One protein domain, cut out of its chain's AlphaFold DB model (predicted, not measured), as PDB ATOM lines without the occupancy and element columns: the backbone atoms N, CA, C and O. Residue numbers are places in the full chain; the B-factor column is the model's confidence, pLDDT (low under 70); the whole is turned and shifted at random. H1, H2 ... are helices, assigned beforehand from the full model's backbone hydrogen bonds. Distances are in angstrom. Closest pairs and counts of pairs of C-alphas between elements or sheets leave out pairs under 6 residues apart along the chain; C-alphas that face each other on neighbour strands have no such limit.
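Overview. This is residues 19 to 59 of the 64 residues of an uncharacterized protein of Actinobacteria bacterium (UniProt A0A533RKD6). An open, drawn-out chain: two helices, H1 and then H2, stand at a corner to each other with a tight link between them, and a long tail without a named element leads away from H2 and folds back at its end like a hook. There is no packed core, and the long reach runs from H1 at one end, through H2, to the tail of residues 44 to 59 at the other. The printed part has 41 residues, with two named helices in the order H1, H2 and no named strand; the class is all helix. The whole is extended, with a radius of gyration of the C-alphas of 17.8 A and spans of 49 by 23 by 12 A.

Along the chain. H1, residues 19 to 27, begins at C-alpha 19 at (87.402, 54.978, 39.639) and is 12.7 A long from first to last C-alpha. H2, residues 31 to 43, is the longest helix, 17.8 A from C-alpha 31 at (93.894, 65.081, 59.240) to C-alpha 43 at (87.138, 81.553, 58.201). Residues 44 to 59 hold no named element.

Arrangement. H1 and H2 are apart, with no C-alpha of the one within 8 A of the other. Their link, residues 28 to 30, is tight. In H1 and H2 every O i to N i+4 pair is within hydrogen-bond range. Residues 19 to 47, of which 19 to 27 belong to H1 and 31 to 43 to H2, stand free, as do residues 51 to 58.

Size, cuts and confidence. The C-alphas of Asp 20 and Thr 55, the two farthest apart, are 49.7 A apart. The first and last printed C-alphas, of Ala 19 and Leu 59, are 42.3 A apart. The printed part has no cut. The mean pLDDT of the printed part is 91.4, and no printed residue is under 70.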
ATOM      1  N   ALA A  19      87.998  55.205  38.324       89.69
ATOM      2  CA  ALA A  19      87.402  54.978  39.639       89.69
ATOM      3  C   ALA A  19      88.470  54.714  40.716       89.69
ATOM      4  O   ALA A  19      88.340  55.231  41.822       89.69
ATOM      5  N   ASP A  20      89.522  53.970  40.373       93.12
ATOM      6  CA  ASP A  20      90.588  53.602  41.309       93.12
ATOM      7  C   ASP A  20      91.415  54.828  41.723       93.12
ATOM      8  O   ASP A  20      91.662  55.027  42.907       93.12
ATOM      9  N   GLU A  21      91.731  55.726  40.784       92.00
ATOM     10  CA  GLU A  21      92.448  56.979  41.084       92.00
ATOM     11  C   GLU A  21      91.636  57.922  41.988       92.00
ATOM     12  O   GLU A  21      92.198  58.646  42.810       92.00
ATOM     13  N   VAL A  22      90.303  57.926  41.864       92.31
ATOM     14  CA  VAL A  22      89.439  58.680  42.787       92.31
ATOM     15  C   VAL A  22      89.512  58.092  44.197       92.31
ATOM     16  O   VAL A  22      89.577  58.857  45.159       92.31
ATOM     17  N   MET A  23      89.511  56.761  44.322       95.94
ATOM     18  CA  MET A  23      89.620  56.084  45.619       95.94
ATOM     19  C   MET A  23      90.979  56.343  46.271       95.94
ATOM     20  O   MET A  23      91.025  56.738  47.432       95.94
ATOM     21  N   GLU A  24      92.071  56.237  45.513       96.56
ATOM     22  CA  GLU A  24      93.423  56.510  46.013       96.56
ATOM     23  C   GLU A  24      93.557  57.946  46.545       96.56
ATOM     24  O   GLU A  24      94.094  58.172  47.631       96.56
ATOM     25  N   ARG A  25      93.004  58.935  45.827       94.75
ATOM     26  CA  ARG A  25      92.998  60.333  46.291       94.75
ATOM     27  C   ARG A  25      92.177  60.536  47.556       94.75
ATOM     28  O   ARG A  25      92.530  61.393  48.361       94.75
ATOM     29  N   PHE A  26      91.082  59.797  47.713       95.38
ATOM     30  CA  PHE A  26      90.265  59.859  48.920       95.38
ATOM     31  C   PHE A  26      91.021  59.286  50.124       95.38
ATOM     32  O   PHE A  26      91.080  59.932  51.170       95.38
ATOM     33  N   ASP A  27      91.660  58.129  49.954       97.12
ATOM     34  CA  ASP A  27      92.429  57.461  51.009       97.12
ATOM     35  C   ASP A  27      93.687  58.249  51.415       97.12
ATOM     36  O   ASP A  27      94.140  58.169  52.557       97.12
ATOM     37  N   ALA A  28      94.230  59.063  50.506       97.56
ATOM     38  CA  ALA A  28      95.366  59.939  50.777       97.56
ATOM     39  C   ALA A  28      95.031  61.162  51.660       97.56
ATOM     40  O   ALA A  28      95.949  61.865  52.093       97.56
ATOM     41  N   VAL A  29      93.750  61.452  51.934       97.94
ATOM     42  CA  VAL A  29      93.355  62.630  52.723       97.94
ATOM     43  C   VAL A  29      93.794  62.482  54.177       97.94
ATOM     44  O   VAL A  29      93.339  61.602  54.910       97.94
ATOM     45  N   SER A  30      94.634  63.410  54.637       98.19
ATOM     46  CA  SER A  30      95.117  63.424  56.016       98.19
ATOM     47  C   SER A  30      94.284  64.328  56.935       98.19
ATOM     48  O   SER A  30      93.599  65.264  56.516       98.19
ATOM     49  N   MET A  31      94.432  64.138  58.250       98.00
ATOM     50  CA  MET A  31      93.894  65.081  59.240       98.00
ATOM     51  C   MET A  31      94.523  66.482  59.146       98.00
ATOM     52  O   MET A  31      93.931  67.455  59.617       98.00
ATOM     53  N   GLY A  32      95.731  66.597  58.582       98.31
ATOM     54  CA  GLY A  32      96.369  67.885  58.307       98.31
ATOM     55  C   GLY A  32      95.644  68.640  57.195       98.31
ATOM     56  O   GLY A  32      95.362  69.827  57.348       98.31
ATOM     57  N   ASP A  33      95.252  67.932  56.132       97.69
ATOM     58  CA  ASP A  33      94.459  68.493  55.035       97.69
ATOM     59  C   ASP A  33      93.096  68.967  55.514       97.69
ATOM     60  O   ASP A  33      92.697  70.089  55.208       97.69
ATOM     61  N   LEU A  34      92.425  68.165  56.345       97.00
ATOM     62  CA  LEU A  34      91.154  68.556  56.952       97.00
ATOM     63  C   LEU A  34      91.287  69.835  57.780       97.00
ATOM     64  O   LEU A  34      90.469  70.742  57.641       97.00
ATOM     65  N   ARG A  35      92.325  69.950  58.617       97.81
ATOM     66  CA  ARG A  35      92.568  71.168  59.408       97.81
ATOM     67  C   ARG A  35      92.853  72.377  58.525       97.81
ATOM     68  O   ARG A  35      92.285  73.436  58.759       97.81
ATOM     69  N   ARG A  36      93.693  72.215  57.504       97.44
ATOM     70  CA  ARG A  36      94.039  73.283  56.560       97.44
ATOM     71  C   ARG A  36      92.808  73.786  55.807       97.44
ATOM     72  O   ARG A  36      92.555  74.983  55.800       97.44
ATOM     73  N   VAL A  37      92.034  72.878  55.209       96.94
ATOM     74  CA  VAL A  37      90.838  73.229  54.430       96.94
ATOM     75  C   VAL A  37      89.750  73.809  55.326       96.94
ATOM     76  O   VAL A  37      89.119  74.789  54.953       96.94
ATOM     77  N   SER A  38      89.529  73.247  56.515       96.50
ATOM     78  CA  SER A  38      88.522  73.788  57.434       96.50
ATOM     79  C   SER A  38      88.893  75.176  57.949       96.50
ATOM     80  O   SER A  38      88.015  76.028  58.013       96.50
ATOM     81  N   ALA A  39      90.167  75.438  58.258       96.38
ATOM     82  CA  ALA A  39      90.619  76.776  58.627       96.38
ATOM     83  C   ALA A  39      90.364  77.791  57.502       96.38
ATOM     84  O   ALA A  39      89.859  78.875  57.767       96.38
ATOM     85  N   ASP A  40      90.651  77.421  56.254       95.25
ATOM     86  CA  ASP A  40      90.437  78.281  55.087       95.25
ATOM     87  C   ASP A  40      88.938  78.526  54.824       95.25
ATOM     88  O   ASP A  40      88.454  79.653  54.873       95.25
ATOM     89  N   VAL A  41      88.154  77.456  54.673       94.62
ATOM     90  CA  VAL A  41      86.734  77.546  54.299       94.62
ATOM     91  C   VAL A  41      85.869  78.139  55.412       94.62
ATOM     92  O   VAL A  41      84.954  78.911  55.135       94.62
ATOM     93  N   LEU A  42      86.111  77.778  56.675       92.38
ATOM     94  CA  LEU A  42      85.255  78.221  57.781       92.38
ATOM     95  C   LEU A  42      85.584  79.634  58.269       92.38
ATOM     96  O   LEU A  42      84.749  80.214  58.970       92.38
ATOM     97  N   SER A  43      86.754  80.168  57.905       90.75
ATOM     98  CA  SER A  43      87.138  81.553  58.201       90.75
ATOM     99  C   SER A  43      86.600  82.566  57.187       90.75
ATOM    100  O   SER A  43      86.601  83.758  57.482       90.75
ATOM    101  N   ALA A  44      86.114  82.111  56.030       89.19
ATOM    102  CA  ALA A  44      85.511  82.979  55.028       89.19
ATOM    103  C   ALA A  44      84.175  83.588  55.496       89.19
ATOM    104  O   ALA A  44      83.427  82.978  56.275       89.19
ATOM    105  N   ASP A  45      83.863  84.772  54.954       89.38
ATOM    106  CA  ASP A  45      82.591  85.461  55.175       89.38
ATOM    107  C   ASP A  45      81.409  84.570  54.774       89.38
ATOM    108  O   ASP A  45      81.374  83.967  53.695       89.38
ATOM    109  N   LYS A  46      80.416  84.486  55.660       87.25
ATOM    110  CA  LYS A  46      79.263  83.599  55.485       87.25
ATOM    111  C   LYS A  46      78.134  84.331  54.773       87.25
ATOM    112  O   LYS A  46      77.814  85.471  55.089       87.25
ATOM    113  N   ALA A  47      77.470  83.638  53.852       89.06
ATOM    114  CA  ALA A  47      76.243  84.112  53.222       89.06
ATOM    115  C   ALA A  47      75.039  83.330  53.765       89.06
ATOM    116  O   ALA A  47      75.017  82.101  53.706       89.06
ATOM    117  N   LEU A  48      74.026  84.043  54.267       89.31
ATOM    118  CA  LEU A  48      72.778  83.463  54.766       89.31
ATOM    119  C   LEU A  48      71.593  83.946  53.919       89.31
ATOM    120  O   LEU A  48      71.390  85.146  53.758       89.31
ATOM    121  N   ALA A  49      70.782  83.011  53.421       90.25
ATOM    122  CA  ALA A  49      69.534  83.297  52.716       90.25
ATOM    123  C   ALA A  49      68.345  82.702  53.486       90.25
ATOM    124  O   ALA A  49      68.364  81.524  53.840       90.25
ATOM    125  N   VAL A  50      67.309  83.510  53.744       89.38
ATOM    126  CA  VAL A  50      66.124  83.121  54.533       89.38
ATOM    127  C   VAL A  50      64.851  83.575  53.819       89.38
ATOM    128  O   VAL A  50      64.809  84.668  53.259       89.38
ATOM    129  N   ILE A  51      63.803  82.746  53.845       90.88
ATOM    130  CA  ILE A  51      62.488  83.045  53.256       90.88
ATOM    131  C   ILE A  51      61.400  82.773  54.301       90.88
ATOM    132  O   ILE A  51      61.360  81.688  54.879       90.88
ATOM    133  N   GLY A  52      60.507  83.741  54.526       86.31
ATOM    134  CA  GLY A  52      59.387  83.643  55.473       86.31
ATOM    135  C   GLY A  52      59.350  84.798  56.483       86.31
ATOM    136  O   GLY A  52      60.096  85.761  56.332       86.31
ATOM    137  N   PRO A  53      58.482  84.740  57.509       84.25
ATOM    138  CA  PRO A  53      58.469  85.733  58.575       84.25
ATOM    139  C   PRO A  53      59.617  85.471  59.559       84.25
ATOM    140  O   PRO A  53      59.652  84.446  60.241       84.25
ATOM    141  N   PHE A  54      60.554  86.408  59.653       83.12
ATOM    142  CA  PHE A  54      61.657  86.384  60.612       83.12
ATOM    143  C   PHE A  54      61.991  87.802  61.066       83.12
ATOM    144  O   PHE A  54      61.654  88.776  60.396       83.12
ATOM    145  N   THR A  55      62.656  87.907  62.213       77.75
ATOM    146  CA  THR A  55      63.209  89.168  62.706       77.75
ATOM    147  C   THR A  55      64.732  89.100  62.647       77.75
ATOM    148  O   THR A  55      65.316  88.021  62.801       77.75
ATOM    149  N   THR A  56      65.376  90.234  62.384       74.56
ATOM    150  CA  THR A  56      66.827  90.324  62.169       74.56
ATOM    151  C   THR A  56      67.612  89.805  63.375       74.56
ATOM    152  O   THR A  56      68.588  89.079  63.204       74.56
ATOM    153  N   GLU A  57      67.120  90.039  64.594       78.25
ATOM    154  CA  GLU A  57      67.774  89.665  65.856       78.25
ATOM    155  C   GLU A  57      67.926  88.143  66.012       78.25
ATOM    156  O   GLU A  57      68.842  87.663  66.677       78.25
ATOM    157  N   ARG A  58      67.045  87.354  65.377       77.25
ATOM    158  CA  ARG A  58      67.148  85.886  65.361       77.25
ATOM    159  C   ARG A  58      68.183  85.369  64.362       77.25
ATOM    160  O   ARG A  58      68.564  84.204  64.456       77.25
ATOM    161  N   LEU A  59      68.599  86.195  63.402       82.31
ATOM    162  CA  LEU A  59      69.510  85.822  62.320       82.31
ATOM    163  C   LEU A  59      70.941  86.313  62.556       82.31
ATOM    164  O   LEU A  59      71.870  85.651  62.108       82.31
TER     165      LEU A  59